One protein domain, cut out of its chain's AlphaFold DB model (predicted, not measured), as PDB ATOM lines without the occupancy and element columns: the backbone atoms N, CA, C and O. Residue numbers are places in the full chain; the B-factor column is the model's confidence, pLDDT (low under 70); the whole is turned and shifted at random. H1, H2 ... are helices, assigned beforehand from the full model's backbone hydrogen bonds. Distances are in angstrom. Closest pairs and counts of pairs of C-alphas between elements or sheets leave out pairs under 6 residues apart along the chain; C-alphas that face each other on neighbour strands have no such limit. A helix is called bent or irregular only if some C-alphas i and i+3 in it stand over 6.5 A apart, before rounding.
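Overview. This is residues 233 to 339 of the 410 residues of a protein of Neospora caninum (strain Liverpool) (UniProt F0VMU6). One long helix, H3, makes the longest axis of an elongated domain; the shorter H1 meets the last part of H3 with its own first residues and spreads away from it as a narrow V. H2 folds back from the beginning of H3 after a tight turn; of the two long links, residues 249 to 272 loop out to one side between H1 and H2, while residues 317 to 331 run back along the length of the domain to the short H4, beyond the last residues of H1. The printed part has 107 residues with four named helices, in the order H1, H2, H3, H4, and no named strand; its class is all helix. It is compact by its radius of gyration of the C-alphas, 15.0 A, with spans of 50 by 29 by 21 A.

Arrangement. H1, residues 233 to 248, touches H3, residues 285 to 316, with its residues 233 to 240 alone, beside residues 307 to 316 of H3. Their closest C-alphas, those of Gly 233 and Lys 313, are 4.8 A apart. The two run opposite ways at a shallow tilt of 32 degrees. H2, residues 273 to 282, is apart from H1. H2 and H3 are close but not clearly touching, the closest C-alphas being those of Phe 280 and Trp 288 at 6.7 A; they run opposite ways at a shallow tilt of 27 degrees. H4, residues 332 to 339, only just touches H1, with 3 pairs of C-alphas within 8 A. Of H1, residues 247 to 248 alone take part, and the closest C-alphas are those of Lys 248 and Pro 333, 7.0 A apart. H1 and H4 run the same way at a steep tilt of 44 degrees. H4 is apart from H2 and from H3. In H1, H2 and H4 every O i to N i+4 pair is within hydrogen-bond range; in H3 it is 26 of 28.

Along the chain. H1 begins at C-alpha 233, at (-5.154, 22.209, -19.421), and is 22.6 A long from first to last C-alpha. H2 is 14.4 A long. H3 is 47.1 A long, from C-alpha 285 at (32.713, 15.803, -39.190) to C-alpha 316 at (-5.352, 28.034, -14.358). H3 is irregular, with C-alphas 286 and 289 7.3 A apart, and its line is a rough one. H4 is 10.5 A long and ends at C-alpha 339, at (25.883, 7.166, -30.444).

Size, cuts and confidence. The two C-alphas farthest apart, those of Asn 284 and Arg 318, are 50.3 A apart. The printed part has no cut. The links H1 to H2, of 24 residues, and H3 to H4, of 15, are long; H2 to H3, of 2, is tight. The mean pLDDT of the printed part is 88.5, and residues 253 to 255, 258 to 259 and 338 to 339 of this model are under 70.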
ATOM      1  N   GLY A 233      -6.146  22.753 -20.345       95.56
ATOM      2  CA  GLY A 233      -5.154  22.209 -19.421       95.56
ATOM      3  C   GLY A 233      -5.065  20.683 -19.458       95.56
ATOM      4  O   GLY A 233      -3.956  20.149 -19.452       95.56
ATOM      5  N   GLU A 234      -6.188  19.969 -19.591       95.56
ATOM      6  CA  GLU A 234      -6.180  18.512 -19.779       95.56
ATOM      7  C   GLU A 234      -5.444  18.114 -21.062       95.56
ATOM      8  O   GLU A 234      -4.637  17.182 -21.038       95.56
ATOM      9  N   LYS A 235      -5.644  18.852 -22.163       94.50
ATOM     10  CA  LYS A 235      -4.896  18.616 -23.406       94.50
ATOM     11  C   LYS A 235      -3.390  18.811 -23.203       94.50
ATOM     12  O   LYS A 235      -2.613  17.971 -23.644       94.50
ATOM     13  N   TYR A 236      -2.952  19.875 -22.523       95.25
ATOM     14  CA  TYR A 236      -1.522  20.103 -22.249       95.25
ATOM     15  C   TYR A 236      -0.911  19.003 -21.369       95.25
ATOM     16  O   TYR A 236       0.200  18.543 -21.638       95.25
ATOM     17  N   ILE A 237      -1.635  18.541 -20.346       96.00
ATOM     18  CA  ILE A 237      -1.185  17.446 -19.477       96.00
ATOM     19  C   ILE A 237      -1.079  16.132 -20.263       96.00
ATOM     20  O   ILE A 237      -0.085  15.415 -20.127       96.00
ATOM     21  N   ASP A 238      -2.064  15.817 -21.104       94.25
ATOM     22  CA  ASP A 238      -2.035  14.628 -21.961       94.25
ATOM     23  C   ASP A 238      -0.886  14.700 -22.981       94.25
ATOM     24  O   ASP A 238      -0.171  13.715 -23.182       94.25
ATOM     25  N   ALA A 239      -0.645  15.875 -23.571       93.06
ATOM     26  CA  ALA A 239       0.494  16.112 -24.455       93.06
ATOM     27  C   ALA A 239       1.831  15.863 -23.739       93.06
ATOM     28  O   ALA A 239       2.696  15.169 -24.276       93.06
ATOM     29  N   TRP A 240       1.987  16.365 -22.509       95.06
ATOM     30  CA  TRP A 240       3.183  16.135 -21.698       95.06
ATOM     31  C   TRP A 240       3.402  14.647 -21.394       95.06
ATOM     32  O   TRP A 240       4.507  14.137 -21.571       95.06
ATOM     33  N   LYS A 241       2.348  13.922 -20.999       94.12
ATOM     34  CA  LYS A 241       2.422  12.474 -20.732       94.12
ATOM     35  C   LYS A 241       2.822  11.677 -21.971       94.12
ATOM     36  O   LYS A 241       3.638  10.762 -21.870       94.12
ATOM     37  N   ASN A 242       2.281  12.031 -23.136       91.81
ATOM     38  CA  ASN A 242       2.648  11.396 -24.402       91.81
ATOM     39  C   ASN A 242       4.116  11.648 -24.752       91.81
ATOM     40  O   ASN A 242       4.816  10.732 -25.182       91.81
ATOM     41  N   LEU A 243       4.599  12.867 -24.517       92.12
ATOM     42  CA  LEU A 243       5.992  13.228 -24.731       92.12
ATOM     43  C   LEU A 243       6.931  12.479 -23.762       92.12
ATOM     44  O   LEU A 243       7.977  11.984 -24.180       92.12
ATOM     45  N   GLU A 244       6.538  12.300 -22.499       92.62
ATOM     46  CA  GLU A 244       7.280  11.489 -21.523       92.62
ATOM     47  C   GLU A 244       7.316  10.002 -21.911       92.62
ATOM     48  O   GLU A 244       8.361   9.353 -21.817       92.62
ATOM     49  N   ALA A 245       6.191   9.460 -22.384       92.12
ATOM     50  CA  ALA A 245       6.113   8.091 -22.884       92.12
ATOM     51  C   ALA A 245       6.995   7.887 -24.127       92.12
ATOM     52  O   ALA A 245       7.715   6.891 -24.206       92.12
ATOM     53  N   ALA A 246       6.995   8.843 -25.061       90.12
ATOM     54  CA  ALA A 246       7.842   8.812 -26.252       90.12
ATOM     55  C   ALA A 246       9.335   8.831 -25.885       90.12
ATOM     56  O   ALA A 246      10.092   7.973 -26.345       90.12
ATOM     57  N   ALA A 247       9.740   9.728 -24.980       89.50
ATOM     58  CA  ALA A 247      11.119   9.817 -24.505       89.50
ATOM     59  C   ALA A 247      11.588   8.525 -23.819       89.50
ATOM     60  O   ALA A 247      12.679   8.030 -24.104       89.50
ATOM     61  N   LYS A 248      10.737   7.921 -22.976       90.38
ATOM     62  CA  LYS A 248      10.997   6.608 -22.357       90.38
ATOM     63  C   LYS A 248      11.089   5.480 -23.386       90.38
ATOM     64  O   LYS A 248      11.879   4.559 -23.202       90.38
ATOM     65  N   GLY A 249      10.313   5.562 -24.466       90.56
ATOM     66  CA  GLY A 249      10.353   4.620 -25.583       90.56
ATOM     67  C   GLY A 249      11.534   4.814 -26.539       90.56
ATOM     68  O   GLY A 249      11.663   4.045 -27.487       90.56
ATOM     69  N   GLY A 250      12.374   5.836 -26.337       86.31
ATOM     70  CA  GLY A 250      13.439   6.199 -27.276       86.31
ATOM     71  C   GLY A 250      12.924   6.750 -28.612       86.31
ATOM     72  O   GLY A 250      13.707   6.922 -29.545       86.31
ATOM     73  N   VAL A 251      11.621   7.037 -28.715       83.69
ATOM     74  CA  VAL A 251      11.012   7.666 -29.888       83.69
ATOM     75  C   VAL A 251      11.169   9.167 -29.735       83.69
ATOM     76  O   VAL A 251      10.661   9.775 -28.795       83.69
ATOM     77  N   TRP A 252      11.908   9.769 -30.656       71.81
ATOM     78  CA  TRP A 252      12.295  11.162 -30.526       71.81
ATOM     79  C   TRP A 252      11.234  12.116 -31.084       71.81
ATOM     80  O   TRP A 252      10.887  12.004 -32.264       71.81
ATOM     81  N   PRO A 253      10.754  13.097 -30.303       65.38
ATOM     82  CA  PRO A 253       9.774  14.060 -30.773       65.38
ATOM     83  C   PRO A 253      10.477  15.292 -31.371       65.38
ATOM     84  O   PRO A 253      10.393  16.384 -30.822       65.38
ATOM     85  N   PHE A 254      11.182  15.149 -32.505       65.19
ATOM     86  CA  PHE A 254      11.553  16.340 -33.303       65.19
ATOM     87  C   PHE A 254      10.301  16.995 -33.897       65.19
ATOM     88  O   PHE A 254      10.282  18.188 -34.170       65.19
ATOM     89  N   SER A 255       9.253  16.203 -34.114       67.19
ATOM     90  CA  SER A 255       8.010  16.665 -34.703       67.19
ATOM     91  C   SER A 255       7.151  17.397 -33.683       67.19
ATOM     92  O   SER A 255       6.994  16.943 -32.547       67.19
ATOM     93  N   SER A 256       6.506  18.473 -34.136       70.81
ATOM     94  CA  SER A 256       5.399  19.101 -33.420       70.81
ATOM     95  C   SER A 256       4.391  18.049 -32.961       70.81
ATOM     96  O   SER A 256       3.972  17.216 -33.770       70.81
ATOM     97  N   PHE A 257       3.991  18.105 -31.695       73.38
ATOM     98  CA  PHE A 257       3.005  17.184 -31.140       73.38
ATOM     99  C   PHE A 257       1.680  17.914 -30.916       73.38
ATOM    100  O   PHE A 257       1.641  19.032 -30.394       73.38
ATOM    101  N   GLY A 258       0.594  17.269 -31.334       67.81
ATOM    102  CA  GLY A 258      -0.773  17.738 -31.152       67.81
ATOM    103  C   GLY A 258      -1.624  16.633 -30.548       67.81
ATOM    104  O   GLY A 258      -1.456  15.465 -30.888       67.81
ATOM    105  N   VAL A 259      -2.519  16.992 -29.632       67.81
ATOM    106  CA  VAL A 259      -3.480  16.042 -29.034       67.81
ATOM    107  C   VAL A 259      -4.674  15.808 -29.963       67.81
ATOM    108  O   VAL A 259      -5.357  14.795 -29.850       67.81
ATOM    109  N   SER A 260      -4.899  16.715 -30.915       73.88
ATOM    110  CA  SER A 260      -5.975  16.645 -31.900       73.88
ATOM    111  C   SER A 260      -5.515  17.142 -33.267       73.88
ATOM    112  O   SER A 260      -4.589  17.948 -33.382       73.88
ATOM    113  N   GLU A 261      -6.189  16.660 -34.307       72.56
ATOM    114  CA  GLU A 261      -5.943  17.017 -35.701       72.56
ATOM    115  C   GLU A 261      -6.062  18.543 -35.886       72.56
ATOM    116  O   GLU A 261      -7.126  19.128 -35.691       72.56
ATOM    117  N   GLY A 262      -4.937  19.204 -36.182       79.50
ATOM    118  CA  GLY A 262      -4.867  20.648 -36.443       79.50
ATOM    119  C   GLY A 262      -4.353  21.535 -35.299       79.50
ATOM    120  O   GLY A 262      -3.996  22.679 -35.568       79.50
ATOM    121  N   GLU A 263      -4.229  21.038 -34.064       84.06
ATOM    122  CA  GLU A 263      -3.748  21.841 -32.925       84.06
ATOM    123  C   GLU A 263      -2.343  21.395 -32.491       84.06
ATOM    124  O   GLU A 263      -2.158  20.329 -31.904       84.06
ATOM    125  N   ARG A 264      -1.326  22.213 -32.794       85.06
ATOM    126  CA  ARG A 264       0.061  21.991 -32.355       85.06
ATOM    127  C   ARG A 264       0.257  22.629 -30.980       85.06
ATOM    128  O   ARG A 264       0.500  23.826 -30.893       85.06
ATOM    129  N   LEU A 265       0.141  21.832 -29.919       87.69
ATOM    130  CA  LEU A 265       0.326  22.301 -28.535       87.69
ATOM    131  C   LEU A 265       1.806  22.454 -28.183       87.69
ATOM    132  O   LEU A 265       2.192  23.369 -27.462       87.69
ATOM    133  N   PHE A 266       2.635  21.559 -28.720       86.19
ATOM    134  CA  PHE A 266       4.082  21.649 -28.630       86.19
ATOM    135  C   PHE A 266       4.637  21.992 -30.011       86.19
ATOM    136  O   PHE A 266       4.680  21.147 -30.913       86.19
ATOM    137  N   ALA A 267       5.054  23.247 -30.173       75.06
ATOM    138  CA  ALA A 267       5.986  23.618 -31.223       75.06
ATOM    139  C   ALA A 267       7.347  23.055 -30.798       75.06
ATOM    140  O   ALA A 267       8.006  23.619 -29.927       75.06
ATOM    141  N   GLY A 268       7.695  21.876 -31.322       77.44
ATOM    142  CA  GLY A 268       9.021  21.293 -31.126       77.44
ATOM    143  C   GLY A 268      10.106  22.156 -31.764       77.44
ATOM    144  O   GLY A 268       9.898  23.336 -32.060       77.44
ATOM    145  N   LEU A 269      11.279  21.578 -32.020       73.62
ATOM    146  CA  LEU A 269      12.251  22.313 -32.821       73.62
ATOM    147  C   LEU A 269      11.662  22.525 -34.214       73.62
ATOM    148  O   LEU A 269      11.185  21.577 -34.836       73.62
ATOM    149  N   ASP A 270      11.782  23.746 -34.730       75.38
ATOM    150  CA  ASP A 270      11.461  24.084 -36.122       75.38
ATOM    151  C   ASP A 270      12.493  23.491 -37.104       75.38
ATOM    152  O   ASP A 270      12.800  24.080 -38.131       75.38
ATOM    153  N   ILE A 271      13.069  22.335 -36.774       77.94
ATOM    154  CA  ILE A 271      14.018  21.606 -37.604       77.94
ATOM    155  C   ILE A 271      13.363  20.283 -37.965       77.94
ATOM    156  O   ILE A 271      13.169  19.402 -37.122       77.94
ATOM    157  N   SER A 272      13.037  20.140 -39.247       81.12
ATOM    158  CA  SER A 272      12.587  18.857 -39.785       81.12
ATOM    159  C   SER A 272      13.689  17.791 -39.643       81.12
ATOM    160  O   SER A 272      14.878  18.123 -39.639       81.12
ATOM    161  N   PRO A 273      13.349  16.492 -39.557       75.88
ATOM    162  CA  PRO A 273      14.346  15.419 -39.581       75.88
ATOM    163  C   PRO A 273      15.303  15.510 -40.783       75.88
ATOM    164  O   PRO A 273      16.488  15.185 -40.668       75.88
ATOM    165  N   GLU A 274      14.806  15.973 -41.928       80.06
ATOM    166  CA  GLU A 274      15.565  16.208 -43.154       80.06
ATOM    167  C   GLU A 274      16.546  17.369 -42.997       80.06
ATOM    168  O   GLU A 274      17.708  17.232 -43.368       80.06
ATOM    169  N   GLU A 275      16.113  18.477 -42.400       85.69
ATOM    170  CA  GLU A 275      16.972  19.624 -42.109       85.69
ATOM    171  C   GLU A 275      18.041  19.277 -41.071       85.69
ATOM    172  O   GLU A 275      19.207  19.623 -41.242       85.69
ATOM    173  N   HIS A 276      17.690  18.484 -40.056       84.12
ATOM    174  CA  HIS A 276      18.660  17.933 -39.116       84.12
ATOM    175  C   HIS A 276      19.724  17.104 -39.848       84.12
ATOM    176  O   HIS A 276      20.918  17.343 -39.688       84.12
ATOM    177  N   ARG A 277      19.314  16.169 -40.716       85.81
ATOM    178  CA  ARG A 277      20.255  15.386 -41.539       85.81
ATOM    179  C   ARG A 277      21.104  16.283 -42.437       85.81
ATOM    180  O   ARG A 277      22.308  16.073 -42.549       85.81
ATOM    181  N   PHE A 278      20.492  17.284 -43.056       90.12
ATOM    182  CA  PHE A 278      21.163  18.230 -43.936       90.12
ATOM    183  C   PHE A 278      22.249  19.027 -43.204       90.12
ATOM    184  O   PHE A 278      23.368  19.121 -43.707       90.12
ATOM    185  N   LEU A 279      21.971  19.511 -41.988       88.50
ATOM    186  CA  LEU A 279      22.951  20.207 -41.145       88.50
ATOM    187  C   LEU A 279      24.168  19.330 -40.820       88.50
ATOM    188  O   LEU A 279      25.296  19.826 -40.823       88.50
ATOM    189  N   PHE A 280      23.963  18.030 -40.587       88.12
ATOM    190  CA  PHE A 280      25.062  17.086 -40.375       88.12
ATOM    191  C   PHE A 280      25.873  16.833 -41.653       88.12
ATOM    192  O   PHE A 280      27.100  16.810 -41.592       88.12
ATOM    193  N   TYR A 281      25.226  16.694 -42.814       91.88
ATOM    194  CA  TYR A 281      25.931  16.429 -44.076       91.88
ATOM    195  C   TYR A 281      26.688  17.634 -44.639       91.88
ATOM    196  O   TYR A 281      27.678  17.445 -45.341       91.88
ATOM    197  N   GLN A 282      26.246  18.860 -44.353       92.94
ATOM    198  CA  GLN A 282      26.935  20.063 -44.821       92.94
ATOM    199  C   GLN A 282      28.161  20.439 -43.984       92.94
ATOM    200  O   GLN A 282      29.048  21.134 -44.483       92.94
ATOM    201  N   ARG A 283      28.216  20.022 -42.714       92.00
ATOM    202  CA  ARG A 283      29.310  20.380 -41.804       92.00
ATOM    203  C   ARG A 283      30.447  19.370 -41.839       92.00
ATOM    204  O   ARG A 283      30.249  18.177 -42.062       92.00
ATOM    205  N   ASN A 284      31.650  19.866 -41.559       96.06
ATOM    206  CA  ASN A 284      32.817  19.021 -41.359       96.06
ATOM    207  C   ASN A 284      32.546  18.063 -40.179       96.06
ATOM    208  O   ASN A 284      32.074  18.527 -39.138       96.06
ATOM    209  N   PRO A 285      32.850  16.755 -40.294       94.38
ATOM    210  CA  PRO A 285      32.713  15.803 -39.190       94.38
ATOM    211  C   PRO A 285      33.369  16.233 -37.872       94.38
ATOM    212  O   PRO A 285      32.902  15.845 -36.803       94.38
ATOM    213  N   ALA A 286      34.413  17.069 -37.926       95.00
ATOM    214  CA  ALA A 286      35.042  17.646 -36.738       95.00
ATOM    215  C   ALA A 286      34.092  18.540 -35.907       95.00
ATOM    216  O   ALA A 286      34.253  18.631 -34.691       95.00
ATOM    217  N   ASP A 287      33.082  19.147 -36.537       94.69
ATOM    218  CA  ASP A 287      32.134  20.071 -35.899       94.69
ATOM    219  C   ASP A 287      30.865  19.368 -35.381       94.69
ATOM    220  O   ASP A 287      30.030  19.983 -34.710       94.69
ATOM    221  N   TRP A 288      30.687  18.078 -35.692       91.38
ATOM    222  CA  TRP A 288      29.491  17.318 -35.317       91.38
ATOM    223  C   TRP A 288      29.233  17.265 -33.803       91.38
ATOM    224  O   TRP A 288      28.072  17.429 -33.423       91.38
ATOM    225  N   PRO A 289      30.240  17.097 -32.918       92.00
ATOM    226  CA  PRO A 289      30.004  17.098 -31.474       92.00
ATOM    227  C   PRO A 289      29.416  18.422 -30.970       92.00
ATOM    228  O   PRO A 289      28.454  18.411 -30.204       92.00
ATOM    229  N   GLY A 290      29.935  19.556 -31.455       93.25
ATOM    230  CA  GLY A 290      29.435  20.880 -31.079       93.25
ATOM    231  C   GLY A 290      28.018  21.138 -31.594       93.25
ATOM    232  O   GLY A 290      27.184  21.681 -30.873       93.25
ATOM    233  N   LEU A 291      27.704  20.688 -32.817       90.50
ATOM    234  CA  LEU A 291      26.339  20.751 -33.347       90.50
ATOM    235  C   LEU A 291      25.373  19.887 -32.518       90.50
ATOM    236  O   LEU A 291      24.271  20.334 -32.209       90.50
ATOM    237  N   ALA A 292      25.774  18.671 -32.140       88.75
ATOM    238  CA  ALA A 292      24.950  17.786 -31.322       88.75
ATOM    239  C   ALA A 292      24.642  18.409 -29.950       88.75
ATOM    240  O   ALA A 292      23.489  18.401 -29.519       88.75
ATOM    241  N   GLU A 293      25.638  19.009 -29.295       92.31
ATOM    242  CA  GLU A 293      25.450  19.729 -28.030       92.31
ATOM    243  C   GLU A 293      24.511  20.937 -28.189       92.31
ATOM    244  O   GLU A 293      23.593  21.128 -27.386       92.31
ATOM    245  N   GLN A 294      24.668  21.713 -29.267       92.94
ATOM    246  CA  GLN A 294      23.778  22.830 -29.591       92.94
ATOM    247  C   GLN A 294      22.322  22.372 -29.786       92.94
ATOM    248  O   GLN A 294      21.388  23.018 -29.309       92.94
ATOM    249  N   ILE A 295      22.105  21.248 -30.468       88.56
ATOM    250  CA  ILE A 295      20.759  20.707 -30.688       88.56
ATOM    251  C   ILE A 295      20.152  20.227 -29.370       88.56
ATOM    252  O   ILE A 295      18.997  20.532 -29.090       88.56
ATOM    253  N   VAL A 296      20.920  19.523 -28.534       90.81
ATOM    254  CA  VAL A 296      20.449  19.032 -27.226       90.81
ATOM    255  C   VAL A 296      20.081  20.180 -26.292       90.81
ATOM    256  O   VAL A 296      19.035  20.132 -25.648       90.81
ATOM    257  N   THR A 297      20.913  21.218 -26.227       93.12
ATOM    258  CA  THR A 297      20.646  22.400 -25.395       93.12
ATOM    259  C   THR A 297      19.411  23.161 -25.874       93.12
ATOM    260  O   THR A 297      18.559  23.499 -25.054       93.12
ATOM    261  N   SER A 298      19.256  23.339 -27.190       92.25
ATOM    262  CA  SER A 298      18.057  23.942 -27.787       92.25
ATOM    263  C   SER A 298      16.786  23.131 -27.488       92.25
ATOM    264  O   SER A 298      15.791  23.685 -27.017       92.25
ATOM    265  N   GLN A 299      16.836  21.802 -27.657       90.31
ATOM    266  CA  GLN A 299      15.725  20.898 -27.324       90.31
ATOM    267  C   GLN A 299      15.329  20.997 -25.850       90.31
ATOM    268  O   GLN A 299      14.150  21.123 -25.519       90.31
ATOM    269  N   LEU A 300      16.313  20.950 -24.947       93.25
ATOM    270  CA  LEU A 300      16.057  21.024 -23.514       93.25
ATOM    271  C   LEU A 300      15.398  22.355 -23.136       93.25
ATOM    272  O   LEU A 300      14.471  22.366 -22.327       93.25
ATOM    273  N   GLN A 301      15.830  23.460 -23.748       94.94
ATOM    274  CA  GLN A 301      15.245  24.779 -23.521       94.94
ATOM    275  C   GLN A 301      13.772  24.833 -23.951       94.94
ATOM    276  O   GLN A 301      12.930  25.289 -23.177       94.94
ATOM    277  N   GLN A 302      13.437  24.334 -25.143       92.25
ATOM    278  CA  GLN A 302      12.046  24.280 -25.605       92.25
ATOM    279  C   GLN A 302      11.182  23.377 -24.720       92.25
ATOM    280  O   GLN A 302      10.048  23.717 -24.383       92.25
ATOM    281  N   LEU A 303      11.731  22.245 -24.281       93.56
ATOM    282  CA  LEU A 303      11.025  21.319 -23.407       93.56
ATOM    283  C   LEU A 303      10.740  21.933 -22.026       93.56
ATOM    284  O   LEU A 303       9.657  21.742 -21.475       93.56
ATOM    285  N   GLN A 304      11.679  22.711 -21.481       95.38
ATOM    286  CA  GLN A 304      11.484  23.473 -20.243       95.38
ATOM    287  C   GLN A 304      10.423  24.569 -20.401       95.38
ATOM    288  O   GLN A 304       9.597  24.750 -19.506       95.38
ATOM    289  N   GLN A 305      10.407  25.271 -21.537       95.12
ATOM    290  CA  GLN A 305       9.370  26.261 -21.843       95.12
ATOM    291  C   GLN A 305       7.986  25.611 -21.918       95.12
ATOM    292  O   GLN A 305       7.044  26.089 -21.284       95.12
ATOM    293  N   PHE A 306       7.873  24.483 -22.623       95.38
ATOM    294  CA  PHE A 306       6.625  23.735 -22.713       95.38
ATOM    295  C   PHE A 306       6.167  23.207 -21.352       95.38
ATOM    296  O   PHE A 306       5.000  23.354 -21.005       95.38
ATOM    297  N   HIS A 307       7.077  22.674 -20.530       96.19
ATOM    298  CA  HIS A 307       6.765  22.263 -19.155       96.19
ATOM    299  C   HIS A 307       6.201  23.417 -18.313       96.19
ATOM    300  O   HIS A 307       5.229  23.232 -17.578       96.19
ATOM    301  N   GLY A 308       6.766  24.621 -18.466       96.56
ATOM    302  CA  GLY A 308       6.255  25.843 -17.846       96.56
ATOM    303  C   GLY A 308       4.818  26.165 -18.269       96.56
ATOM    304  O   GLY A 308       3.977  26.406 -17.404       96.56
ATOM    305  N   LEU A 309       4.521  26.081 -19.571       96.38
ATOM    306  CA  LEU A 309       3.172  26.291 -20.113       96.38
ATOM    307  C   LEU A 309       2.171  25.245 -19.612       96.38
ATOM    308  O   LEU A 309       1.063  25.597 -19.213       96.38
ATOM    309  N   VAL A 310       2.562  23.966 -19.576       96.81
ATOM    310  CA  VAL A 310       1.716  22.885 -19.045       96.81
ATOM    311  C   VAL A 310       1.369  23.160 -17.582       96.81
ATOM    312  O   VAL A 310       0.208  23.044 -17.191       96.81
ATOM    313  N   ARG A 311       2.350  23.582 -16.775       97.88
ATOM    314  CA  ARG A 311       2.127  23.950 -15.373       97.88
ATOM    315  C   ARG A 311       1.195  25.156 -15.242       97.88
ATOM    316  O   ARG A 311       0.286  25.114 -14.419       97.88
ATOM    317  N   GLU A 312       1.401  26.210 -16.029       97.62
ATOM    318  CA  GLU A 312       0.553  27.408 -16.018       97.62
ATOM    319  C   GLU A 312      -0.907  27.064 -16.344       97.62
ATOM    320  O   GLU A 312      -1.815  27.431 -15.597       97.62
ATOM    321  N   LYS A 313      -1.128  26.289 -17.412       97.06
ATOM    322  CA  LYS A 313      -2.461  25.858 -17.850       97.06
ATOM    323  C   LYS A 313      -3.127  24.923 -16.844       97.06
ATOM    324  O   LYS A 313      -4.309  25.090 -16.552       97.06
ATOM    325  N   ALA A 314      -2.372  23.999 -16.248       97.25
ATOM    326  CA  ALA A 314      -2.880  23.138 -15.185       97.25
ATOM    327  C   ALA A 314      -3.326  23.949 -13.957       97.25
ATOM    328  O   ALA A 314      -4.417  23.729 -13.437       97.25
ATOM    329  N   VAL A 315      -2.531  24.935 -13.525       97.62
ATOM    330  CA  VAL A 315      -2.884  25.813 -12.397       97.62
ATOM    331  C   VAL A 315      -4.117  26.664 -12.713       97.62
ATOM    332  O   VAL A 315      -4.998  26.780 -11.860       97.62
ATOM    333  N   ALA A 316      -4.213  27.220 -13.927       97.81
ATOM    334  CA  ALA A 316      -5.352  28.034 -14.358       97.81
ATOM    335  C   ALA A 316      -6.687  27.272 -14.275       97.81
ATOM    336  O   ALA A 316      -7.703  27.838 -13.871       97.81
ATOM    337  N   GLU A 317      -6.671  25.975 -14.582       97.50
ATOM    338  CA  GLU A 317      -7.847  25.102 -14.539       97.50
ATOM    339  C   GLU A 317      -7.972  24.289 -13.240       97.50
ATOM    340  O   GLU A 317      -8.881  23.474 -13.101       97.50
ATOM    341  N   ARG A 318      -7.094  24.528 -12.255       97.81
ATOM    342  CA  ARG A 318      -7.029  23.787 -10.978       97.81
ATOM    343  C   ARG A 318      -6.842  22.272 -11.158       97.81
ATOM    344  O   ARG A 318      -7.308  21.484 -10.335       97.81
ATOM    345  N   LEU A 319      -6.143  21.872 -12.214       97.38
ATOM    346  CA  LEU A 319      -5.755  20.491 -12.472       97.38
ATOM    347  C   LEU A 319      -4.474  20.150 -11.704       97.38
ATOM    348  O   LEU A 319      -3.548  20.957 -11.602       97.38
ATOM    349  N   ALA A 320      -4.401  18.929 -11.178       97.25
ATOM    350  CA  ALA A 320      -3.197  18.437 -10.522       97.25
ATOM    351  C   ALA A 320      -2.134  18.079 -11.574       97.25
ATOM    352  O   ALA A 320      -2.284  17.110 -12.318       97.25
ATOM    353  N   PHE A 321      -1.047  18.850 -11.618       97.44
ATOM    354  CA  PHE A 321       0.123  18.562 -12.443       97.44
ATOM    355  C   PHE A 321       1.395  18.667 -11.603       97.44
ATOM    356  O   PHE A 321       1.871  19.759 -11.292       97.44
ATOM    357  N   GLU A 322       1.951  17.512 -11.248       95.75
ATOM    358  CA  GLU A 322       3.179  17.409 -10.464       95.75
ATOM    359  C   GLU A 322       4.180  16.528 -11.211       95.75
ATOM    360  O   GLU A 322       4.296  15.326 -10.983       95.75
ATOM    361  N   ALA A 323       4.868  17.138 -12.175       96.06
ATOM    362  CA  ALA A 323       5.978  16.524 -12.891       96.06
ATOM    363  C   ALA A 323       7.268  17.318 -12.621       96.06
ATOM    364  O   ALA A 323       7.235  18.559 -12.661       96.06
ATOM    365  N   PRO A 324       8.407  16.644 -12.371       97.00
ATOM    366  CA  PRO A 324       9.688  17.323 -12.227       97.00
ATOM    367  C   PRO A 324      10.051  18.055 -13.529       97.00
ATOM    368  O   PRO A 324       9.646  17.617 -14.611       97.00
ATOM    369  N   PRO A 325      10.794  19.173 -13.453       96.38
ATOM    370  CA  PRO A 325      11.263  19.855 -14.648       96.38
ATOM    371  C   PRO A 325      12.168  18.921 -15.468       96.38
ATOM    372  O   PRO A 325      12.954  18.163 -14.888       96.38
ATOM    373  N   PRO A 326      12.081  18.965 -16.805       95.56
ATOM    374  CA  PRO A 326      12.890  18.119 -17.672       95.56
ATOM    375  C   PRO A 326      14.384  18.435 -17.506       95.56
ATOM    376  O   PRO A 326      14.799  19.599 -17.514       95.56
ATOM    377  N   SER A 327      15.194  17.383 -17.367       95.88
ATOM    378  CA  SER A 327      16.659  17.444 -17.314       95.88
ATOM    379  C   SER A 327      17.280  16.838 -18.576       95.88
ATOM    380  O   SER A 327      16.591  16.255 -19.412       95.88
ATOM    381  N   VAL A 328      18.607  16.915 -18.699       93.38
ATOM    382  CA  VAL A 328      19.359  16.250 -19.781       93.38
ATOM    383  C   VAL A 328      19.109  14.733 -19.803       93.38
ATOM    384  O   VAL A 328      19.145  14.115 -20.866       93.38
ATOM    385  N   ASP A 329      18.790  14.122 -18.656       92.94
ATOM    386  CA  ASP A 329      18.477  12.690 -18.573       92.94
ATOM    387  C   ASP A 329      17.224  12.320 -19.372       92.94
ATOM    388  O   ASP A 329      17.130  11.197 -19.867       92.94
ATOM    389  N   PHE A 330      16.303  13.271 -19.563       92.12
ATOM    390  CA  PHE A 330      15.115  13.098 -20.395       92.12
ATOM    391  C   PHE A 330      15.478  12.772 -21.854       92.12
ATOM    392  O   PHE A 330      14.799  11.988 -22.511       92.12
ATOM    393  N   LEU A 331      16.587  13.333 -22.347       90.88
ATOM    394  CA  LEU A 331      17.071  13.158 -23.719       90.88
ATOM    395  C   LEU A 331      18.097  12.018 -23.852       90.88
ATOM    396  O   LEU A 331      18.445  11.618 -24.967       90.88
ATOM    397  N   ARG A 332      18.578  11.455 -22.733       89.81
ATOM    398  CA  ARG A 332      19.623  10.416 -22.727       89.81
ATOM    399  C   ARG A 332      19.273   9.171 -23.561       89.81
ATOM    400  O   ARG A 332      20.171   8.727 -24.280       89.81
ATOM    401  N   PRO A 333      18.046   8.606 -23.524       87.50
ATOM    402  CA  PRO A 333      17.724   7.383 -24.272       87.50
ATOM    403  C   PRO A 333      18.018   7.484 -25.774       87.50
ATOM    404  O   PRO A 333      18.489   6.535 -26.395       87.50
ATOM    405  N   PHE A 334      17.820   8.659 -26.357       82.19
ATOM    406  CA  PHE A 334      18.084   8.890 -27.772       82.19
ATOM    407  C   PHE A 334      19.531   9.231 -28.083       82.19
ATOM    408  O   PHE A 334      20.053   8.798 -29.108       82.19
ATOM    409  N   LEU A 335      20.197   9.993 -27.212       83.31
ATOM    410  CA  LEU A 335      21.627  10.242 -27.381       83.31
ATOM    411  C   LEU A 335      22.393   8.917 -27.375       83.31
ATOM    412  O   LEU A 335      23.275   8.712 -28.207       83.31
ATOM    413  N   ALA A 336      21.975   7.980 -26.520       83.94
ATOM    414  CA  ALA A 336      22.479   6.615 -26.531       83.94
ATOM    415  C   ALA A 336      22.182   5.899 -27.864       83.94
ATOM    416  O   ALA A 336      23.104   5.350 -28.469       83.94
ATOM    417  N   ALA A 337      20.943   5.962 -28.367       77.44
ATOM    418  CA  ALA A 337      20.555   5.321 -29.628       77.44
ATOM    419  C   ALA A 337      21.354   5.834 -30.844       77.44
ATOM    420  O   ALA A 337      21.781   5.037 -31.678       77.44
ATOM    421  N   ASN A 338      21.626   7.139 -30.922       68.88
ATOM    422  CA  ASN A 338      22.409   7.708 -32.022       68.88
ATOM    423  C   ASN A 338      23.911   7.443 -31.889       68.88
ATOM    424  O   ASN A 338      24.571   7.199 -32.901       68.88
ATOM    425  N   SER A 339      24.456   7.439 -30.669       65.00
ATOM    426  CA  SER A 339      25.883   7.166 -30.444       65.00
ATOM    427  C   SER A 339      26.315   5.777 -30.937       65.00
ATOM    428  O   SER A 339      27.400   5.635 -31.499       65.00
TER     429      SER A 339